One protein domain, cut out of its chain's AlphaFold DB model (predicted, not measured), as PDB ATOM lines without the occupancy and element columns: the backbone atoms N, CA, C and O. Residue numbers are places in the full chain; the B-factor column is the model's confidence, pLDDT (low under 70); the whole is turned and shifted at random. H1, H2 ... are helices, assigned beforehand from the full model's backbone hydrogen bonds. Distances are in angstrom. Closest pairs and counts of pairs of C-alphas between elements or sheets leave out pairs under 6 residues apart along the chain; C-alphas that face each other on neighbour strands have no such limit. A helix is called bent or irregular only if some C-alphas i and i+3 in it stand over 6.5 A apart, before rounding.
ATOM      1  N   ARG A  16      24.617   4.460  -8.428       73.06
ATOM      2  CA  ARG A  16      23.961   4.937  -9.658       73.06
ATOM      3  C   ARG A  16      24.777   4.662 -10.927       73.06
ATOM      4  O   ARG A  16      24.198   4.353 -11.960       73.06
ATOM      5  N   VAL A  17      26.104   4.778 -10.854       75.94
ATOM      6  CA  VAL A  17      27.010   4.497 -11.983       75.94
ATOM      7  C   VAL A  17      27.085   2.993 -12.226       75.94
ATOM      8  O   VAL A  17      27.028   2.536 -13.363       75.94
ATOM      9  N   ARG A  18      27.157   2.213 -11.146       68.62
ATOM     10  CA  ARG A  18      27.235   0.751 -11.192       68.62
ATOM     11  C   ARG A  18      25.936   0.094 -11.674       68.62
ATOM     12  O   ARG A  18      25.982  -0.934 -12.343       68.62
ATOM     13  N   HIS A  19      24.788   0.687 -11.350       67.38
ATOM     14  CA  HIS A  19      23.461   0.178 -11.689       67.38
ATOM     15  C   HIS A  19      22.599   1.274 -12.343       67.38
ATOM     16  O   HIS A  19      21.650   1.762 -11.729       67.38
ATOM     17  N   PRO A  20      22.861   1.638 -13.613       73.62
ATOM     18  CA  PRO A  20      22.197   2.765 -14.284       73.62
ATOM     19  C   PRO A  20      20.690   2.563 -14.510       73.62
ATOM     20  O   PRO A  20      19.957   3.522 -14.751       73.62
ATOM     21  N   LYS A  21      20.215   1.313 -14.423       72.06
ATOM     22  CA  LYS A  21      18.793   0.953 -14.510       72.06
ATOM     23  C   LYS A  21      18.018   1.262 -13.222       72.06
ATOM     24  O   LYS A  21      16.796   1.343 -13.266       72.06
ATOM     25  N   LEU A  22      18.700   1.417 -12.083       64.38
ATOM     26  CA  LEU A  22      18.061   1.779 -10.821       64.38
ATOM     27  C   LEU A  22      17.838   3.293 -10.791       64.38
ATOM     28  O   LEU A  22      18.780   4.083 -10.850       64.38
ATOM     29  N   ARG A  23      16.573   3.698 -10.697       64.31
ATOM     30  CA  ARG A  23      16.167   5.097 -10.542       64.31
ATOM     31  C   ARG A  23      15.521   5.276  -9.175       64.31
ATOM     32  O   ARG A  23      14.823   4.379  -8.702       64.31
ATOM     33  N   ARG A  24      15.767   6.427  -8.540       68.62
ATOM     34  CA  ARG A  24      15.029   6.840  -7.338       68.62
ATOM     35  C   ARG A  24      13.541   6.869  -7.692       68.62
ATOM     36  O   ARG A  24      13.189   7.316  -8.782       68.62
ATOM     37  N   SER A  25      12.695   6.365  -6.797       71.75
ATOM     38  CA  SER A  25      11.245   6.420  -6.996       71.75
ATOM     39  C   SER A  25      10.798   7.875  -7.106       71.75
ATOM     40  O   SER A  25      11.197   8.703  -6.289       71.75
ATOM     41  N   THR A  26       9.949   8.168  -8.086       77.19
ATOM     42  CA  THR A  26       9.346   9.494  -8.296       77.19
ATOM     43  C   THR A  26       8.341   9.879  -7.210       77.19
ATOM     44  O   THR A  26       7.912  11.023  -7.171       77.19
ATOM     45  N   HIS A  27       7.969   8.941  -6.334       73.81
ATOM     46  CA  HIS A  27       7.039   9.170  -5.225       73.81
ATOM     47  C   HIS A  27       7.670   9.949  -4.067       73.81
ATOM     48  O   HIS A  27       6.947  10.504  -3.251       73.81
ATOM     49  N   TYR A  28       9.004   9.985  -3.987       78.25
ATOM     50  CA  TYR A  28       9.704  10.709  -2.934       78.25
ATOM     51  C   TYR A  28      10.198  12.061  -3.430       78.25
ATOM     52  O   TYR A  28      10.831  12.153  -4.486       78.25
ATOM     53  N   ALA A  29       9.991  13.085  -2.611       83.12
ATOM     54  CA  ALA A  29      10.537  14.410  -2.818       83.12
ATOM     55  C   ALA A  29      12.077  14.405  -2.769       83.12
ATOM     56  O   ALA A  29      12.738  13.474  -2.275       83.12
ATOM     57  N   THR A  30      12.651  15.465  -3.333       86.50
ATOM     58  CA  THR A  30      14.084  15.761  -3.245       86.50
ATOM     59  C   THR A  30      14.301  16.751  -2.112       86.50
ATOM     60  O   THR A  30      13.465  17.624  -1.902       86.50
ATOM     61  N   LEU A  31      15.413  16.597  -1.399       89.06
ATOM     62  CA  LEU A  31      15.772  17.465  -0.286       89.06
ATOM     63  C   LEU A  31      15.920  18.922  -0.749       89.06
ATOM     64  O   LEU A  31      16.566  19.184  -1.765       89.06
ATOM     65  N   THR A  32      15.346  19.846   0.014       92.75
ATOM     66  CA  THR A  32      15.425  21.295  -0.190       92.75
ATOM     67  C   THR A  32      16.066  21.992   1.012       92.75
ATOM     68  O   THR A  32      16.074  21.463   2.123       92.75
ATOM     69  N   ASP A  33      16.541  23.226   0.825       92.19
ATOM     70  CA  ASP A  33      17.154  24.020   1.906       92.19
ATOM     71  C   ASP A  33      16.182  24.308   3.065       92.19
ATOM     72  O   ASP A  33      16.591  24.477   4.217       92.19
ATOM     73  N   LYS A  34      14.872  24.325   2.774       92.44
ATOM     74  CA  LYS A  34      13.816  24.476   3.785       92.44
ATOM     75  C   LYS A  34      13.769  23.275   4.726       92.44
ATOM     76  O   LYS A  34      13.615  23.471   5.932       92.44
ATOM     77  N   ASP A  35      13.935  22.075   4.175       92.38
ATOM     78  CA  ASP A  35      13.948  20.826   4.937       92.38
ATOM     79  C   ASP A  35      15.184  20.785   5.844       92.38
ATOM     80  O   ASP A  35      15.078  20.537   7.042       92.38
ATOM     81  N   VAL A  36      16.356  21.133   5.299       91.75
ATOM     82  CA  VAL A  36      17.614  21.215   6.063       91.75
ATOM     83  C   VAL A  36      17.480  22.201   7.224       91.75
ATOM     84  O   VAL A  36      17.755  21.849   8.370       91.75
ATOM     85  N   SER A  37      16.953  23.396   6.951       92.62
ATOM     86  CA  SER A  37      16.722  24.422   7.972       92.62
ATOM     87  C   SER A  37      15.740  23.967   9.061       92.62
ATOM     88  O   SER A  37      15.859  24.376  10.215       92.62
ATOM     89  N   PHE A  38      14.740  23.147   8.721       93.88
ATOM     90  CA  PHE A  38      13.841  22.551   9.712       93.88
ATOM     91  C   PHE A  38      14.596  21.596  10.641       93.88
ATOM     92  O   PHE A  38      14.481  21.718  11.861       93.88
ATOM     93  N   PHE A  39      15.414  20.702  10.083       93.38
ATOM     94  CA  PHE A  39      16.170  19.733  10.874       93.38
ATOM     95  C   PHE A  39      17.269  20.374  11.727       93.38
ATOM     96  O   PHE A  39      17.475  19.951  12.861       93.38
ATOM     97  N   GLU A  40      17.943  21.417  11.238       92.25
ATOM     98  CA  GLU A  40      18.894  22.208  12.035       92.25
ATOM     99  C   GLU A  40      18.231  22.860  13.252       92.25
ATOM    100  O   GLU A  40      18.788  22.836  14.351       92.25
ATOM    101  N   ARG A  41      17.009  23.390  13.088       92.56
ATOM    102  CA  ARG A  41      16.230  23.931  14.211       92.56
ATOM    103  C   ARG A  41      15.796  22.840  15.186       92.56
ATOM    104  O   ARG A  41      15.847  23.067  16.390       92.56
ATOM    105  N   LEU A  42      15.382  21.677  14.680       91.38
ATOM    106  CA  LEU A  42      14.917  20.561  15.505       91.38
ATOM    107  C   LEU A  42      16.050  19.948  16.343       91.38
ATOM    108  O   LEU A  42      15.867  19.687  17.526       91.38
ATOM    109  N   LEU A  43      17.222  19.726  15.740       87.88
ATOM    110  CA  LEU A  43      18.336  19.005  16.362       87.88
ATOM    111  C   LEU A  43      19.396  19.920  16.985       87.88
ATOM    112  O   LEU A  43      20.341  19.422  17.586       87.88
ATOM    113  N   SER A  44      19.262  21.245  16.931       82.12
ATOM    114  CA  SER A  44      20.315  22.169  17.390       82.12
ATOM    115  C   SER A  44      21.648  22.017  16.620       82.12
ATOM    116  O   SER A  44      21.886  21.051  15.891       82.12
ATOM    117  N   SER A  45      22.545  22.999  16.757       78.31
ATOM    118  CA  SER A  45      23.797  23.047  15.985       78.31
ATOM    119  C   SER A  45      24.691  21.813  16.217       78.31
ATOM    120  O   SER A  45      24.805  21.315  17.338       78.31
ATOM    121  N   GLY A  46      25.322  21.311  15.149       80.50
ATOM    122  CA  GLY A  46      26.288  20.202  15.192       80.50
ATOM    123  C   GLY A  46      25.705  18.783  15.105       80.50
ATOM    124  O   GLY A  46      26.462  17.815  15.146       80.50
ATOM    125  N   ARG A  47      24.378  18.626  14.974       88.00
ATOM    126  CA  ARG A  47      23.710  17.309  14.825       88.00
ATOM    127  C   ARG A  47      23.026  17.092  13.472       88.00
ATOM    128  O   ARG A  47      22.452  16.027  13.239       88.00
ATOM    129  N   THR A  48      23.158  18.071  12.587       91.38
ATOM    130  CA  THR A  48      22.721  18.033  11.192       91.38
ATOM    131  C   THR A  48      23.956  18.181  10.316       91.38
ATOM    132  O   THR A  48      24.614  19.217  10.350       91.38
ATOM    133  N   ILE A  49      24.308  17.132   9.576       88.81
ATOM    134  CA  ILE A  49      25.516  17.093   8.746       88.81
ATOM    135  C   ILE A  49      25.097  17.239   7.291       88.81
ATOM    136  O   ILE A  49      24.321  16.428   6.782       88.81
ATOM    137  N   THR A  50      25.631  18.264   6.636       90.38
ATOM    138  CA  THR A  50      25.383  18.595   5.222       90.38
ATOM    139  C   THR A  50      26.667  18.650   4.399       90.38
ATOM    140  O   THR A  50      26.615  18.604   3.171       90.38
ATOM    141  N   ASN A  51      27.832  18.710   5.056       88.00
ATOM    142  CA  ASN A  51      29.128  18.684   4.392       88.00
ATOM    143  C   ASN A  51      29.303  17.343   3.642       88.00
ATOM    144  O   ASN A  51      29.224  16.285   4.279       88.00
ATOM    145  N   PRO A  52      29.538  17.351   2.314       86.12
ATOM    146  CA  PRO A  52      29.694  16.131   1.524       86.12
ATOM    147  C   PRO A  52      30.780  15.181   2.041       86.12
ATOM    148  O   PRO A  52      30.568  13.967   2.025       86.12
ATOM    149  N   ASP A  53      31.902  15.716   2.533       84.69
ATOM    150  CA  ASP A  53      33.025  14.911   3.030       84.69
ATOM    151  C   ASP A  53      32.673  14.204   4.344       84.69
ATOM    152  O   ASP A  53      33.031  13.045   4.555       84.69
ATOM    153  N   GLU A  54      31.889  14.858   5.201       83.12
ATOM    154  CA  GLU A  54      31.397  14.285   6.458       83.12
ATOM    155  C   GLU A  54      30.210  13.334   6.244       83.12
ATOM    156  O   GLU A  54      29.995  12.421   7.040       83.12
ATOM    157  N   CYS A  55      29.454  13.506   5.155       83.44
ATOM    158  CA  CYS A  55      28.399  12.578   4.739       83.44
ATOM    159  C   CYS A  55      28.958  11.318   4.061       83.44
ATOM    160  O   CYS A  55      28.271  10.297   3.990       83.44
ATOM    161  N   LEU A  56      30.178  11.372   3.514       80.12
ATOM    162  CA  LEU A  56      30.758  10.288   2.721       80.12
ATOM    163  C   LEU A  56      30.852   8.952   3.484       80.12
ATOM    164  O   LEU A  56      30.439   7.945   2.901       80.12
ATOM    165  N   PRO A  57      31.295   8.898   4.758       78.69
ATOM    166  CA  PRO A  57      31.321   7.655   5.531       78.69
ATOM    167  C   PRO A  57      29.942   6.997   5.652       78.69
ATOM    168  O   PRO A  57      29.838   5.784   5.521       78.69
ATOM    169  N   PHE A  58      28.877   7.791   5.804       75.12
ATOM    170  CA  PHE A  58      27.492   7.306   5.893       75.12
ATOM    171  C   PHE A  58      26.932   6.851   4.540       75.12
ATOM    172  O   PHE A  58      25.976   6.081   4.468       75.12
ATOM    173  N   ASN A  59      27.513   7.334   3.442       77.44
ATOM    174  CA  ASN A  59      27.122   6.952   2.093       77.44
ATOM    175  C   ASN A  59      27.819   5.683   1.604       77.44
ATOM    176  O   ASN A  59      27.362   5.104   0.623       77.44
ATOM    177  N   ILE A  60      28.915   5.251   2.218       71.06
ATOM    178  CA  ILE A  60      29.631   4.046   1.802       71.06
ATOM    179  C   ILE A  60      29.115   2.870   2.628       71.06
ATOM    180  O   ILE A  60      29.105   2.909   3.854       71.06
ATOM    181  N   ASP A  61      28.668   1.814   1.952       62.03
ATOM    182  CA  ASP A  61      28.326   0.576   2.634       62.03
ATOM    183  C   ASP A  61      29.564  -0.032   3.296       62.03
ATOM    184  O   ASP A  61      30.708   0.150   2.873       62.03
ATOM    185  N   TYR A  62      29.334  -0.822   4.332       56.78
ATOM    186  CA  TYR A  62      30.428  -1.387   5.103       56.78
ATOM    187  C   TYR A  62      31.438  -2.182   4.262       56.78
ATOM    188  O   TYR A  62      32.648  -2.083   4.454       56.78
ATOM    189  N   ILE A  63      30.938  -2.960   3.298       55.50
ATOM    190  CA  ILE A  63      31.763  -3.815   2.439       55.50
ATOM    191  C   ILE A  63      32.429  -3.032   1.286       55.50
ATOM    192  O   ILE A  63      33.063  -3.632   0.415       55.50
ATOM    193  N   LYS A  64      32.276  -1.697   1.260       64.44
ATOM    194  CA  LYS A  64      32.793  -0.750   0.252       64.44
ATOM    195  C   LYS A  64      32.405  -1.112  -1.185       64.44
ATOM    196  O   LYS A  64      33.099  -0.778  -2.151       64.44
ATOM    197  N   SER A  65      31.289  -1.817  -1.341       60.06
ATOM    198  CA  SER A  65      30.739  -2.242  -2.618       60.06
ATOM    199  C   SER A  65      29.752  -1.227  -3.203       60.06
ATOM    200  O   SER A  65      29.606  -1.154  -4.424       60.06
ATOM    201  N   CYS A  66      29.114  -0.407  -2.379       62.25
ATOM    202  CA  CYS A  66      28.056   0.514  -2.756       62.25
ATOM    203  C   CYS A  66      28.307   1.879  -2.121       62.25
ATOM    204  O   CYS A  66      28.418   2.001  -0.908       62.25
ATOM    205  N   GLN A  67      28.338   2.923  -2.950       77.69
ATOM    206  CA  GLN A  67      28.330   4.307  -2.480       77.69
ATOM    207  C   GLN A  67      26.999   4.980  -2.845       77.69
ATOM    208  O   GLN A  67      26.600   5.006  -4.015       77.69
ATOM    209  N   GLY A  68      26.290   5.477  -1.836       76.94
ATOM    210  CA  GLY A  68      25.090   6.300  -1.913       76.94
ATOM    211  C   GLY A  68      25.386   7.759  -2.274       76.94
ATOM    212  O   GLY A  68      26.505   8.120  -2.634       76.94
ATOM    213  N   GLN A  69      24.344   8.589  -2.233       82.00
ATOM    214  CA  GLN A  69      24.396  10.019  -2.573       82.00
ATOM    215  C   GLN A  69      23.511  10.861  -1.639       82.00
ATOM    216  O   GLN A  69      22.915  11.845  -2.076       82.00
ATOM    217  N   SER A  70      23.346  10.440  -0.382       83.75
ATOM    218  CA  SER A  70      22.659  11.264   0.614       83.75
ATOM    219  C   SER A  70      23.446  12.551   0.852       83.75
ATOM    220  O   SER A  70      24.675  12.523   0.907       83.75
ATOM    221  N   GLN A  71      22.726  13.660   0.981       87.50
ATOM    222  CA  GLN A  71      23.275  15.001   1.217       87.50
ATOM    223  C   GLN A  71      23.027  15.482   2.654       87.50
ATOM    224  O   GLN A  71      23.388  16.599   2.999       87.50
ATOM    225  N   LEU A  72      22.364  14.659   3.472       88.50
ATOM    226  CA  LEU A  72      21.958  15.007   4.825       88.50
ATOM    227  C   LEU A  72      22.071  13.783   5.730       88.50
ATOM    228  O   LEU A  72      21.579  12.704   5.381       88.50
ATOM    229  N   VAL A  73      22.682  13.967   6.898       89.06
ATOM    230  CA  VAL A  73      22.704  12.988   7.989       89.06
ATOM    231  C   VAL A  73      22.225  13.671   9.265       89.06
ATOM    232  O   VAL A  73      22.689  14.756   9.615       89.06
ATOM    233  N   LEU A  74      21.283  13.031   9.955       87.75
ATOM    234  CA  LEU A  74      20.654  13.537  11.173       87.75
ATOM    235  C   LEU A  74      21.079  12.679  12.366       87.75
ATOM    236  O   LEU A  74      21.074  11.454  12.271       87.75
ATOM    237  N   ARG A  75      21.427  13.311  13.493       87.31
ATOM    238  CA  ARG A  75      21.827  12.627  14.737       87.31
ATOM    239  C   ARG A  75      20.873  12.960  15.897       87.31
ATOM    240  O   ARG A  75      21.229  13.758  16.775       87.31
ATOM    241  N   PRO A  76      19.654  12.392  15.909       86.88
ATOM    242  CA  PRO A  76      18.748  12.532  17.042       86.88
ATOM    243  C   PRO A  76      19.309  11.818  18.282       86.88
ATOM    244  O   PRO A  76      20.029  10.828  18.175       86.88
ATOM    245  N   LYS A  77      18.997  12.344  19.464       84.31
ATOM    246  CA  LYS A  77      19.373  11.804  20.779       84.31
ATOM    247  C   LYS A  77      18.171  11.297  21.567       84.31
ATOM    248  O   LYS A  77      18.344  10.467  22.452       84.31
ATOM    249  N   THR A  78      16.980  11.811  21.277       79.69
ATOM    250  CA  THR A  78      15.753  11.449  21.991       79.69
ATOM    251  C   THR A  78      14.747  10.797  21.056       79.69
ATOM    252  O   THR A  78      14.758  11.012  19.841       79.69
ATOM    253  N   VAL A  79      13.850   9.999  21.634       78.88
ATOM    254  CA  VAL A  79      12.742   9.375  20.898       78.88
ATOM    255  C   VAL A  79      11.831  10.443  20.282       78.88
ATOM    256  O   VAL A  79      11.407  10.292  19.138       78.88
ATOM    257  N   ASP A  80      11.612  11.557  20.984       80.62
ATOM    258  CA  ASP A  80      10.796  12.677  20.497       80.62
ATOM    259  C   ASP A  80      11.381  13.317  19.230       80.62
ATOM    260  O   ASP A  80      10.653  13.620  18.284       80.62
ATOM    261  N   GLU A  81      12.709  13.477  19.170       84.31
ATOM    262  CA  GLU A  81      13.396  13.988  17.982       84.31
ATOM    263  C   GLU A  81      13.253  13.023  16.797       84.31
ATOM    264  O   GLU A  81      12.944  13.461  15.688       84.31
ATOM    265  N   VAL A  82      13.416  11.713  17.023       82.25
ATOM    266  CA  VAL A  82      13.200  10.686  15.986       82.25
ATOM    267  C   VAL A  82      11.761  10.739  15.472       82.25
ATOM    268  O   VAL A  82      11.532  10.759  14.261       82.25
ATOM    269  N   GLN A  83      10.781  10.813  16.376       81.25
ATOM    270  CA  GLN A  83       9.371  10.879  16.010       81.25
ATOM    271  C   GLN A  83       9.053  12.141  15.194       81.25
ATOM    272  O   GLN A  83       8.309  12.065  14.213       81.25
ATOM    273  N   ALA A  84       9.621  13.291  15.565       81.69
ATOM    274  CA  ALA A  84       9.458  14.544  14.832       81.69
ATOM    275  C   ALA A  84      10.088  14.485  13.429       81.69
ATOM    276  O   ALA A  84       9.462  14.923  12.463       81.69
ATOM    277  N   ILE A  85      11.277  13.884  13.294       85.81
ATOM    278  CA  ILE A  85      11.930  13.660  11.995       85.81
ATOM    279  C   ILE A  85      11.055  12.785  11.097       85.81
ATOM    280  O   ILE A  85      10.772  13.159   9.962       85.81
ATOM    281  N   LEU A  86      10.608  11.629  11.598       83.44
ATOM    282  CA  LEU A  86       9.808  10.685  10.814       83.44
ATOM    283  C   LEU A  86       8.473  11.294  10.382       83.44
ATOM    284  O   LEU A  86       8.048  11.090   9.243       83.44
ATOM    285  N   ARG A  87       7.838  12.081  11.259       80.38
ATOM    286  CA  ARG A  87       6.605  12.806  10.936       80.38
ATOM    287  C   ARG A  87       6.824  13.786   9.785       80.38
ATOM    288  O   ARG A  87       6.104  13.709   8.792       80.38
ATOM    289  N   TYR A  88       7.857  14.622   9.879       86.25
ATOM    290  CA  TYR A  88       8.198  15.586   8.833       86.25
ATOM    291  C   TYR A  88       8.523  14.899   7.501       86.25
ATOM    292  O   TYR A  88       7.999  15.272   6.453       86.25
ATOM    293  N   CYS A  89       9.337  13.840   7.536       84.88
ATOM    294  CA  CYS A  89       9.681  13.067   6.346       84.88
ATOM    295  C   CYS A  89       8.446  12.451   5.681       84.88
ATOM    296  O   CYS A  89       8.339  12.471   4.457       84.88
ATOM    297  N   ASN A  90       7.491  11.942   6.459       85.56
ATOM    298  CA  ASN A  90       6.254  11.392   5.918       85.56
ATOM    299  C   ASN A  90       5.359  12.479   5.296       85.56
ATOM    300  O   ASN A  90       4.856  12.297   4.190       85.56
ATOM    301  N   GLU A  91       5.192  13.625   5.958       85.69
ATOM    302  CA  GLU A  91       4.388  14.748   5.445       85.69
ATOM    303  C   GLU A  91       4.961  15.328   4.143       85.69
ATOM    304  O   GLU A  91       4.219  15.603   3.203       85.69
ATOM    305  N   HIS A  92       6.287  15.435   4.053       86.44
ATOM    306  CA  HIS A  92       6.994  15.982   2.892       86.44
ATOM    307  C   HIS A  92       7.418  14.914   1.869       86.44
ATOM    308  O   HIS A  92       8.086  15.232   0.883       86.44
ATOM    309  N   GLN A  93       7.039  13.648   2.085       84.00
ATOM    310  CA  GLN A  93       7.426  12.503   1.252       84.00
ATOM    311  C   GLN A  93       8.948  12.421   1.029       84.00
ATOM    312  O   GLN A  93       9.428  12.090  -0.056       84.00
TER     313      GLN A  93
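Overview. This is residues 16 to 93 of the 289 residues of the protein "Hypothetical protein" of Adineta steineri (UniProt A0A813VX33). Two helices, H1 and H3, stand loosely side by side and run opposite ways at one end of the domain, while a short third helix, H2, sits away from both, and after it a long stretch with no named element, residues 60 to 78, folds back to the start of H3. Before H1 the printed part runs as a long arc with no named element, residues 16 to 32. The printed part has 78 residues with three named helices, H1, H2 and H3 in that order along the chain, and no named strand; the class is all helix, though only 32 of the 78 residues are in named elements. The whole is only just loose, close to compact, with a radius of gyration of the C-alphas of 13.9 A and spans of 37 by 27 by 22 A.

Along the chain. The printed part begins at Arg 16, with its C-alpha at (23.961, 4.937, -9.658), and residues 16 to 32 hold no named element. H1 is residues 33 to 43, 15.3 A from first to last C-alpha, beginning at C-alpha 33 at (17.154, 24.020, 1.906). H2 is residues 52 to 59, 9.5 A long from first to last C-alpha; it is irregular, but only just, with C-alphas 54 and 57 6.7 A apart. Residues 60 to 78 again hold no named element. H3, the longest helix by residues, is residues 79 to 91, 18.4 A from first to last C-alpha, ending at C-alpha 91 at (4.388, 14.748, 5.445).

Arrangement. H1 and H3 only just touch, with 3 pairs of C-alphas within 8 A; the closest C-alphas are those of Leu 42 and Glu 81, 7.2 A apart. H3 touches H1 with residues 81 to 85 alone. Their lines stand at a shallow tilt of 17 degrees, they run opposite ways, and their centres are 12.0 A apart. H2 is apart from H1 and from H3. Between the helices, residues 48 to 49 form a short antiparallel pairing with residues 73 to 74. In H1 and H3 every O i to N i+4 pair is within hydrogen-bond range; in H2 2 of 4 are, beside 4 of 5 O i to N i+3 pairs.

Size, cuts and confidence. The C-alphas farthest apart in the domain, those of Lys 21 and Ser 44, are 38.3 A apart, and the first and last printed C-alphas, Arg 16 and Gln 93, are 21.2 A apart. The printed part has no cut. The link from H1 to H2 is short, with 8 residues, and the link from H2 to H3 is long, with 19. The mean pLDDT of the printed part is 81.1; 11 residues are under 70, namely residues 18 to 19, 22 to 24 and 61 to 66.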